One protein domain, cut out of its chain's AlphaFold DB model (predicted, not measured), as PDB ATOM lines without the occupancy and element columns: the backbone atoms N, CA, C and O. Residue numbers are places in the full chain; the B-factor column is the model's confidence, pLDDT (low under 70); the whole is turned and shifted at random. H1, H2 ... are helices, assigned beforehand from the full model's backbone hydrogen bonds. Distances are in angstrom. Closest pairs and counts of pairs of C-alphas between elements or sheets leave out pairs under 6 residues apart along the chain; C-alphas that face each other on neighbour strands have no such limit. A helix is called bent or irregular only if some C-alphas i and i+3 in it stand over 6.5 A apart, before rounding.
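This is residues 71 to 143 of the 143 residues of an uncharacterized protein of Aspergillus transmontanensis (UniProt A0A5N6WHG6). The longest helix, H3, and the shorter H2 make a helical hairpin that opens as a V toward the link between them, and H1 forms a corner with H2 at the other end of that helix. From the end of H3 a long wandering tail, residues 117 to 143, runs off away from the hairpin, and its last residues, 137 to 143, stick out free. The printed part has 73 residues with three named helices, in the order H1, H2, H3 along the chain, and no named strand; the class is all helix, though under half of the residues, 34 of 73, are in named elements. The whole is loose, with a radius of gyration of the C-alphas of 15.6 A, and elongated, with spans of 52 by 31 by 18 A.

H3, residues 101 to 116, is 22.4 A long from first to last C-alpha; C-alpha 101 is at (-40.532, 45.843, 3.404) and C-alpha 116 at (-42.461, 28.388, -10.428). H2, residues 84 to 92, is 12.7 A long. H1, residues 74 to 82, is 12.4 A long, and C-alpha 74 is at (-17.892, 30.549, -14.558). None of the three helices is bent.

H3 touches H2 with residues 107 to 114 alone, and the closest C-alphas of the two helices, those of Asp 85 and Ser 110, are 5.0 A apart. H2 and H3 run opposite ways at a steep tilt of 43 degrees and form a helical hairpin. H1 and H2 are close but not clearly touching, with 2 pairs of C-alphas within 8 A; the closest, those of Phe 80 and Gln 87, are 5.2 A apart. H1 and H2 run opposite ways at a steep tilt of 64 degrees. H1 and H3 are apart. In H1, H2 and H3 every O i to N i+4 pair is within hydrogen-bond range.

The two C-alphas farthest apart, those of Asp 96 and Thr 142, are 51.8 A apart. The printed part has no cut and ends at Arg 143, the chain's last residue. The link from H1 to H2 is tight, with 1 residue, and the link from H2 to H3 is short, with 8 residues. Residues 117 to 143, 27 residues with no named element, have C-alphas 8 to 29 A from the mean of all C-alphas, and residues 137 to 143 stand free. The mean pLDDT of the printed part is 82.0; residue 138 and residues 140 to 143 are under 70.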
ATOM      1  N   VAL A  71     -18.179  30.002  -3.788       71.25
ATOM      2  CA  VAL A  71     -17.337  30.043  -4.991       71.25
ATOM      3  C   VAL A  71     -18.192  30.419  -6.198       71.25
ATOM      4  O   VAL A  71     -18.950  29.600  -6.721       71.25
ATOM      5  N   TYR A  72     -18.045  31.656  -6.666       75.31
ATOM      6  CA  TYR A  72     -18.613  32.121  -7.930       75.31
ATOM      7  C   TYR A  72     -17.668  31.759  -9.083       75.31
ATOM      8  O   TYR A  72     -16.803  32.539  -9.462       75.31
ATOM      9  N   ASN A  73     -17.790  30.539  -9.605       82.81
ATOM     10  CA  ASN A  73     -17.070  30.121 -10.812       82.81
ATOM     11  C   ASN A  73     -17.857  30.478 -12.090       82.81
ATOM     12  O   ASN A  73     -19.009  30.917 -12.023       82.81
ATOM     13  N   ASP A  74     -17.262  30.246 -13.262       84.38
ATOM     14  CA  ASP A  74     -17.892  30.549 -14.558       84.38
ATOM     15  C   ASP A  74     -19.258  29.877 -14.732       84.38
ATOM     16  O   ASP A  74     -20.188  30.480 -15.267       84.38
ATOM     17  N   VAL A  75     -19.423  28.654 -14.215       82.88
ATOM     18  CA  VAL A  75     -20.707  27.938 -14.251       82.88
ATOM     19  C   VAL A  75     -21.762  28.689 -13.442       82.88
ATOM     20  O   VAL A  75     -22.886  28.856 -13.908       82.88
ATOM     21  N   VAL A  76     -21.409  29.201 -12.260       83.94
ATOM     22  CA  VAL A  76     -22.316  30.016 -11.439       83.94
ATOM     23  C   VAL A  76     -22.695  31.310 -12.162       83.94
ATOM     24  O   VAL A  76     -23.869  31.679 -12.161       83.94
ATOM     25  N   HIS A  77     -21.748  31.969 -12.833       85.19
ATOM     26  CA  HIS A  77     -22.035  33.168 -13.624       85.19
ATOM     27  C   HIS A  77     -22.945  32.886 -14.824       85.19
ATOM     28  O   HIS A  77     -23.869  33.659 -15.081       85.19
ATOM     29  N   CYS A  78     -22.736  31.775 -15.532       84.69
ATOM     30  CA  CYS A  78     -23.624  31.336 -16.608       84.69
ATOM     31  C   CYS A  78     -25.034  31.035 -16.085       84.69
ATOM     32  O   CYS A  78     -26.012  31.514 -16.656       84.69
ATOM     33  N   LEU A  79     -25.146  30.327 -14.956       83.12
ATOM     34  CA  LEU A  79     -26.433  30.049 -14.316       83.12
ATOM     35  C   LEU A  79     -27.145  31.327 -13.872       83.12
ATOM     36  O   LEU A  79     -28.356  31.407 -13.991       83.12
ATOM     37  N   PHE A  80     -26.427  32.346 -13.404       87.88
ATOM     38  CA  PHE A  80     -27.041  33.627 -13.050       87.88
ATOM     39  C   PHE A  80     -27.558  34.414 -14.249       87.88
ATOM     40  O   PHE A  80     -28.574  35.090 -14.125       87.88
ATOM     41  N   LYS A  81     -26.909  34.300 -15.412       83.56
ATOM     42  CA  LYS A  81     -27.454  34.866 -16.655       83.56
ATOM     43  C   LYS A  81     -28.741  34.157 -17.071       83.56
ATOM     44  O   LYS A  81     -29.671  34.808 -17.525       83.56
ATOM     45  N   ALA A  82     -28.780  32.839 -16.899       82.50
ATOM     46  CA  ALA A  82     -29.920  32.005 -17.260       82.50
ATOM     47  C   ALA A  82     -31.076  32.089 -16.238       82.50
ATOM     48  O   ALA A  82     -32.242  31.961 -16.595       82.50
ATOM     49  N   GLN A  83     -30.748  32.321 -14.964       87.56
ATOM     50  CA  GLN A  83     -31.661  32.334 -13.820       87.56
ATOM     51  C   GLN A  83     -31.414  33.595 -12.969       87.56
ATOM     52  O   GLN A  83     -30.812  33.524 -11.890       87.56
ATOM     53  N   PRO A  84     -31.849  34.776 -13.436       86.56
ATOM     54  CA  PRO A  84     -31.585  36.040 -12.747       86.56
ATOM     55  C   PRO A  84     -32.239  36.112 -11.357       86.56
ATOM     56  O   PRO A  84     -31.663  36.696 -10.437       86.56
ATOM     57  N   ASP A  85     -33.391  35.468 -11.163       89.81
ATOM     58  CA  ASP A  85     -34.050  35.353  -9.854       89.81
ATOM     59  C   ASP A  85     -33.165  34.638  -8.829       89.81
ATOM     60  O   ASP A  85     -32.986  35.113  -7.705       89.81
ATOM     61  N   ARG A  86     -32.498  33.557  -9.253       88.69
ATOM     62  CA  ARG A  86     -31.520  32.828  -8.435       88.69
ATOM     63  C   ARG A  86     -30.383  33.736  -7.984       88.69
ATOM     64  O   ARG A  86     -29.940  33.651  -6.841       88.69
ATOM     65  N   GLN A  87     -29.903  34.601  -8.879       89.69
ATOM     66  CA  GLN A  87     -28.845  35.554  -8.562       89.69
ATOM     67  C   GLN A  87     -29.301  36.578  -7.520       89.69
ATOM     68  O   GLN A  87     -28.547  36.864  -6.591       89.69
ATOM     69  N   ARG A  88     -30.512  37.135  -7.665       88.94
ATOM     70  CA  ARG A  88     -31.074  38.097  -6.703       88.94
ATOM     71  C   ARG A  88     -31.181  37.491  -5.308       88.94
ATOM     72  O   ARG A  88     -30.674  38.079  -4.358       88.94
ATOM     73  N   ILE A  89     -31.743  36.287  -5.203       89.81
ATOM     74  CA  ILE A  89     -31.868  35.567  -3.928       89.81
ATOM     75  C   ILE A  89     -30.485  35.296  -3.327       89.81
ATOM     76  O   ILE A  89     -30.255  35.590  -2.160       89.81
ATOM     77  N   ALA A  90     -29.536  34.791  -4.124       87.56
ATOM     78  CA  ALA A  90     -28.190  34.474  -3.646       87.56
ATOM     79  C   ALA A  90     -27.413  35.701  -3.142       87.56
ATOM     80  O   ALA A  90     -26.558  35.554  -2.276       87.56
ATOM     81  N   LYS A  91     -27.688  36.897  -3.679       86.19
ATOM     82  CA  LYS A  91     -27.092  38.154  -3.201       86.19
ATOM     83  C   LYS A  91     -27.692  38.630  -1.880       86.19
ATOM     84  O   LYS A  91     -26.970  39.231  -1.096       86.19
ATOM     85  N   MET A  92     -28.981  38.383  -1.656       85.25
ATOM     86  CA  MET A  92     -29.690  38.844  -0.457       85.25
ATOM     87  C   MET A  92     -29.618  37.847   0.705       85.25
ATOM     88  O   MET A  92     -29.653  38.251   1.857       85.25
ATOM     89  N   MET A  93     -29.453  36.553   0.425       83.62
ATOM     90  CA  MET A  93     -29.351  35.499   1.440       83.62
ATOM     91  C   MET A  93     -28.231  35.688   2.488       83.62
ATOM     92  O   MET A  93     -28.485  35.354   3.640       83.62
ATOM     93  N   PRO A  94     -27.020  36.186   2.151       81.44
ATOM     94  CA  PRO A  94     -25.968  36.427   3.141       81.44
ATOM     95  C   PRO A  94     -26.056  37.808   3.817       81.44
ATOM     96  O   PRO A  94     -25.114  38.189   4.504       81.44
ATOM     97  N   MET A  95     -27.113  38.596   3.582       82.19
ATOM     98  CA  MET A  95     -27.278  39.879   4.268       82.19
ATOM     99  C   MET A  95     -27.747  39.642   5.704       82.19
ATOM    100  O   MET A  95     -28.819  39.085   5.921       82.19
ATOM    101  N   ASP A  96     -26.953  40.108   6.667       77.62
ATOM    102  CA  ASP A  96     -27.300  40.072   8.094       77.62
ATOM    103  C   ASP A  96     -28.169  41.273   8.522       77.62
ATOM    104  O   ASP A  96     -28.675  41.321   9.646       77.62
ATOM    105  N   ASP A  97     -28.359  42.245   7.626       84.56
ATOM    106  CA  ASP A  97     -29.166  43.438   7.870       84.56
ATOM    107  C   ASP A  97     -30.671  43.147   7.773       84.56
ATOM    108  O   ASP A  97     -31.137  42.309   6.996       84.56
ATOM    109  N   TYR A  98     -31.468  43.907   8.528       85.00
ATOM    110  CA  TYR A  98     -32.921  43.872   8.391       85.00
ATOM    111  C   TYR A  98     -33.340  44.393   7.013       85.00
ATOM    112  O   TYR A  98     -33.147  45.567   6.694       85.00
ATOM    113  N   LEU A  99     -33.967  43.525   6.216       86.12
ATOM    114  CA  LEU A  99     -34.545  43.903   4.930       86.12
ATOM    115  C   LEU A  99     -35.693  44.894   5.132       86.12
ATOM    116  O   LEU A  99     -36.561  44.701   5.992       86.12
ATOM    117  N   SER A 100     -35.735  45.932   4.297       92.31
ATOM    118  CA  SER A 100     -36.916  46.785   4.225       92.31
ATOM    119  C   SER A 100     -38.115  45.975   3.720       92.31
ATOM    120  O   SER A 100     -37.967  44.922   3.098       92.31
ATOM    121  N   TYR A 101     -39.328  46.482   3.941       93.12
ATOM    122  CA  TYR A 101     -40.532  45.843   3.404       93.12
ATOM    123  C   TYR A 101     -40.465  45.661   1.877       93.12
ATOM    124  O   TYR A 101     -40.860  44.617   1.363       93.12
ATOM    125  N   GLN A 102     -39.919  46.647   1.156       93.62
ATOM    126  CA  GLN A 102     -39.781  46.587  -0.301       93.62
ATOM    127  C   GLN A 102     -38.748  45.546  -0.737       93.62
ATOM    128  O   GLN A 102     -39.002  44.793  -1.676       93.62
ATOM    129  N   ASP A 103     -37.623  45.446  -0.028       89.94
ATOM    130  CA  ASP A 103     -36.611  44.428  -0.324       89.94
ATOM    131  C   ASP A 103     -37.156  43.028  -0.033       89.94
ATOM    132  O   ASP A 103     -36.980  42.112  -0.832       89.94
ATOM    133  N   MET A 104     -37.894  42.871   1.068       90.56
ATOM    134  CA  MET A 104     -38.542  41.613   1.422       90.56
ATOM    135  C   MET A 104     -39.560  41.182   0.359       90.56
ATOM    136  O   MET A 104     -39.550  40.019  -0.047       90.56
ATOM    137  N   LEU A 105     -40.393  42.102  -0.140       92.88
ATOM    138  CA  LEU A 105     -41.295  41.820  -1.261       92.88
ATOM    139  C   LEU A 105     -40.518  41.388  -2.510       92.88
ATOM    140  O   LEU A 105     -40.811  40.328  -3.059       92.88
ATOM    141  N   CYS A 106     -39.476  42.129  -2.899       90.62
ATOM    142  CA  CYS A 106     -38.633  41.782  -4.048       90.62
ATOM    143  C   CYS A 106     -37.999  40.382  -3.917       90.62
ATOM    144  O   CYS A 106     -37.905  39.642  -4.903       90.62
ATOM    145  N   VAL A 107     -37.550  40.005  -2.711       90.31
ATOM    146  CA  VAL A 107     -37.010  38.664  -2.422       90.31
ATOM    147  C   VAL A 107     -38.084  37.604  -2.611       90.31
ATOM    148  O   VAL A 107     -37.827  36.601  -3.273       90.31
ATOM    149  N   VAL A 108     -39.271  37.808  -2.036       92.44
ATOM    150  CA  VAL A 108     -40.372  36.837  -2.095       92.44
ATOM    151  C   VAL A 108     -40.868  36.659  -3.528       92.44
ATOM    152  O   VAL A 108     -41.067  35.526  -3.958       92.44
ATOM    153  N   GLU A 109     -40.996  37.742  -4.293       93.50
ATOM    154  CA  GLU A 109     -41.350  37.690  -5.715       93.50
ATOM    155  C   GLU A 109     -40.291  36.942  -6.532       93.50
ATOM    156  O   GLU A 109     -40.629  36.046  -7.306       93.50
ATOM    157  N   SER A 110     -39.006  37.238  -6.305       92.50
ATOM    158  CA  SER A 110     -37.905  36.517  -6.959       92.50
ATOM    159  C   SER A 110     -37.899  35.034  -6.570       92.50
ATOM    160  O   SER A 110     -37.660  34.176  -7.414       92.50
ATOM    161  N   LEU A 111     -38.182  34.703  -5.306       92.75
ATOM    162  CA  LEU A 111     -38.269  33.322  -4.829       92.75
ATOM    163  C   LEU A 111     -39.437  32.581  -5.475       92.75
ATOM    164  O   LEU A 111     -39.262  31.453  -5.930       92.75
ATOM    165  N   LEU A 112     -40.607  33.214  -5.557       93.62
ATOM    166  CA  LEU A 112     -41.767  32.649  -6.232       93.62
ATOM    167  C   LEU A 112     -41.453  32.386  -7.707       93.62
ATOM    168  O   LEU A 112     -41.661  31.268  -8.176       93.62
ATOM    169  N   ALA A 113     -40.897  33.372  -8.416       89.75
ATOM    170  CA  ALA A 113     -40.489  33.222  -9.808       89.75
ATOM    171  C   ALA A 113     -39.461  32.092  -9.968       89.75
ATOM    172  O   ALA A 113     -39.619  31.227 -10.823       89.75
ATOM    173  N   TYR A 114     -38.455  32.021  -9.095       88.75
ATOM    174  CA  TYR A 114     -37.457  30.955  -9.126       88.75
ATOM    175  C   TYR A 114     -38.050  29.555  -8.897       88.75
ATOM    176  O   TYR A 114     -37.600  28.599  -9.519       88.75
ATOM    177  N   CYS A 115     -39.063  29.423  -8.040       88.31
ATOM    178  CA  CYS A 115     -39.698  28.138  -7.737       88.31
ATOM    179  C   CYS A 115     -40.757  27.705  -8.762       88.31
ATOM    180  O   CYS A 115     -41.092  26.525  -8.818       88.31
ATOM    181  N   THR A 116     -41.325  28.645  -9.519       88.38
ATOM    182  CA  THR A 116     -42.461  28.388 -10.428       88.38
ATOM    183  C   THR A 116     -42.096  28.446 -11.903       88.38
ATOM    184  O   THR A 116     -42.809  27.872 -12.723       88.38
ATOM    185  N   LYS A 117     -41.001  29.127 -12.253       83.75
ATOM    186  CA  LYS A 117     -40.531  29.226 -13.630       83.75
ATOM    187  C   LYS A 117     -39.960  27.891 -14.094       83.75
ATOM    188  O   LYS A 117     -39.136  27.282 -13.414       83.75
ATOM    189  N   ASP A 118     -40.393  27.477 -15.276       81.12
ATOM    190  CA  ASP A 118     -39.836  26.329 -15.974       81.12
ATOM    191  C   ASP A 118     -38.466  26.703 -16.565       81.12
ATOM    192  O   ASP A 118     -38.349  27.666 -17.326       81.12
ATOM    193  N   TYR A 119     -37.426  25.969 -16.169       79.31
ATOM    194  CA  TYR A 119     -36.051  26.149 -16.643       79.31
ATOM    195  C   TYR A 119     -35.626  25.060 -17.638       79.31
ATOM    196  O   TYR A 119     -34.437  24.949 -17.943       79.31
ATOM    197  N   ASP A 120     -36.574  24.282 -18.165       81.31
ATOM    198  CA  ASP A 120     -36.320  23.322 -19.242       81.31
ATOM    199  C   ASP A 120     -36.014  24.032 -20.575       81.31
ATOM    200  O   ASP A 120     -35.347  23.473 -21.449       81.31
ATOM    201  N   VAL A 121     -36.448  25.291 -20.722       77.75
ATOM    202  CA  VAL A 121     -36.218  26.133 -21.905       77.75
ATOM    203  C   VAL A 121     -35.671  27.499 -21.492       77.75
ATOM    204  O   VAL A 121     -36.257  28.199 -20.669       77.75
ATOM    205  N   PHE A 122     -34.559  27.910 -22.108       77.06
ATOM    206  CA  PHE A 122     -33.979  29.240 -21.926       77.06
ATOM    207  C   PHE A 122     -34.236  30.102 -23.160       77.06
ATOM    208  O   PHE A 122     -33.853  29.734 -24.270       77.06
ATOM    209  N   TYR A 123     -34.849  31.264 -22.948       75.12
ATOM    210  CA  TYR A 123     -35.067  32.270 -23.985       75.12
ATOM    211  C   TYR A 123     -33.922  33.280 -23.991       75.12
ATOM    212  O   TYR A 123     -33.342  33.584 -22.941       75.12
ATOM    213  N   HIS A 124     -33.598  33.833 -25.160       72.19
ATOM    214  CA  HIS A 124     -32.718  34.993 -25.200       72.19
ATOM    215  C   HIS A 124     -33.393  36.204 -24.527       72.19
ATOM    216  O   HIS A 124     -34.622  36.261 -24.420       72.19
ATOM    217  N   PRO A 125     -32.611  37.188 -24.043       71.69
ATOM    218  CA  PRO A 125     -33.170  38.392 -23.436       71.69
ATOM    219  C   PRO A 125     -34.186  39.078 -24.363       71.69
ATOM    220  O   PRO A 125     -33.848  39.439 -25.485       71.69
ATOM    221  N   GLY A 126     -35.418  39.265 -23.882       73.88
ATOM    222  CA  GLY A 126     -36.516  39.865 -24.654       73.88
ATOM    223  C   GLY A 126     -37.334  38.884 -25.503       73.88
ATOM    224  O   GLY A 126     -38.351  39.285 -26.058       73.88
ATOM    225  N   GLU A 127     -36.945  37.610 -25.565       79.00
ATOM    226  CA  GLU A 127     -37.658  36.565 -26.317       79.00
ATOM    227  C   GLU A 127     -38.535  35.668 -25.429       79.00
ATOM    228  O   GLU A 127     -39.170  34.733 -25.915       79.00
ATOM    229  N   GLU A 128     -38.584  35.938 -24.122       79.62
ATOM    230  CA  GLU A 128     -39.404  35.169 -23.190       79.62
ATOM    231  C   GLU A 128     -40.905  35.332 -23.503       79.62
ATOM    232  O   GLU A 128     -41.362  36.454 -23.745       79.62
ATOM    233  N   PRO A 129     -41.698  34.245 -23.488       81.75
ATOM    234  CA  PRO A 129     -43.114  34.318 -23.792       81.75
ATOM    235  C   PRO A 129     -43.868  35.239 -22.834       81.75
ATOM    236  O   PRO A 129     -43.875  35.036 -21.621       81.75
ATOM    237  N   VAL A 130     -44.598  36.204 -23.383       80.06
ATOM    238  CA  VAL A 130     -45.492  37.072 -22.615       80.06
ATOM    239  C   VAL A 130     -46.891  36.468 -22.669       80.06
ATOM    240  O   VAL A 130     -47.467  36.307 -23.746       80.06
ATOM    241  N   ASN A 131     -47.442  36.088 -21.511       79.75
ATOM    242  CA  ASN A 131     -48.725  35.372 -21.406       79.75
ATOM    243  C   ASN A 131     -48.777  34.090 -22.264       79.75
ATOM    244  O   ASN A 131     -49.779  33.808 -22.925       79.75
ATOM    245  N   GLY A 132     -47.669  33.343 -22.300       76.81
ATOM    246  CA  GLY A 132     -47.546  32.112 -23.083       76.81
ATOM    247  C   GLY A 132     -47.444  32.322 -24.599       76.81
ATOM    248  O   GLY A 132     -47.547  31.353 -25.345       76.81
ATOM    249  N   ARG A 133     -47.252  33.562 -25.075       78.31
ATOM    250  CA  ARG A 133     -47.065  33.875 -26.499       78.31
ATOM    251  C   ARG A 133     -45.669  34.407 -26.768       78.31
ATOM    252  O   ARG A 133     -45.149  35.211 -26.005       78.31
ATOM    253  N   CYS A 134     -45.106  33.983 -27.890       80.25
ATOM    254  CA  CYS A 134     -43.854  34.500 -28.425       80.25
ATOM    255  C   CYS A 134     -43.946  36.033 -28.610       80.25
ATOM    256  O   CYS A 134     -44.886  36.491 -29.266       80.25
ATOM    257  N   PRO A 135     -43.022  36.825 -28.034       80.12
ATOM    258  CA  PRO A 135     -43.086  38.290 -28.064       80.12
ATOM    259  C   PRO A 135     -42.610  38.894 -29.395       80.12
ATOM    260  O   PRO A 135     -42.779  40.089 -29.618       80.12
ATOM    261  N   VAL A 136     -42.009  38.088 -30.276       79.75
ATOM    262  CA  VAL A 136     -41.514  38.531 -31.584       79.75
ATOM    263  C   VAL A 136     -42.695  38.841 -32.508       79.75
ATOM    264  O   VAL A 136     -43.578  38.003 -32.715       79.75
ATOM    265  N   GLU A 137     -42.715  40.041 -33.092       70.69
ATOM    266  CA  GLU A 137     -43.729  40.422 -34.078       70.69
ATOM    267  C   GLU A 137     -43.728  39.430 -35.253       70.69
ATOM    268  O   GLU A 137     -42.681  39.091 -35.802       70.69
ATOM    269  N   ASN A 138     -44.914  38.956 -35.644       67.06
ATOM    270  CA  ASN A 138     -45.123  37.919 -36.667       67.06
ATOM    271  C   ASN A 138     -44.663  36.502 -36.296       67.06
ATOM    272  O   ASN A 138     -44.531  35.655 -37.182       67.06
ATOM    273  N   CYS A 139     -44.508  36.193 -35.008       70.25
ATOM    274  CA  CYS A 139     -44.383  34.819 -34.520       70.25
ATOM    275  C   CYS A 139     -45.736  34.075 -34.635       70.25
ATOM    276  O   CYS A 139     -46.349  33.663 -33.653       70.25
ATOM    277  N   ASN A 140     -46.244  33.946 -35.864       59.78
ATOM    278  CA  ASN A 140     -47.416  33.157 -36.223       59.78
ATOM    279  C   ASN A 140     -46.964  31.724 -36.490       59.78
ATOM    280  O   ASN A 140     -46.920  31.272 -37.634       59.78
ATOM    281  N   LEU A 141     -46.611  30.997 -35.434       58.59
ATOM    282  CA  LEU A 141     -46.534  29.547 -35.533       58.59
ATOM    283  C   LEU A 141     -47.976  29.032 -35.565       58.59
ATOM    284  O   LEU A 141     -48.634  28.881 -34.537       58.59
ATOM    285  N   THR A 142     -48.507  28.845 -36.773       50.00
ATOM    286  CA  THR A 142     -49.690  28.015 -36.998       50.00
ATOM    287  C   THR A 142     -49.419  26.630 -36.420       50.00
ATOM    288  O   THR A 142     -48.602  25.900 -36.969       50.00
ATOM    289  N   ARG A 143     -50.080  26.383 -35.285       41.09
ATOM    290  CA  ARG A 143     -50.446  25.125 -34.618       41.09
ATOM    291  C   ARG A 143     -49.730  23.841 -35.040       41.09
ATOM    292  O   ARG A 143     -49.960  23.393 -36.182       41.09
TER     293      ARG A 143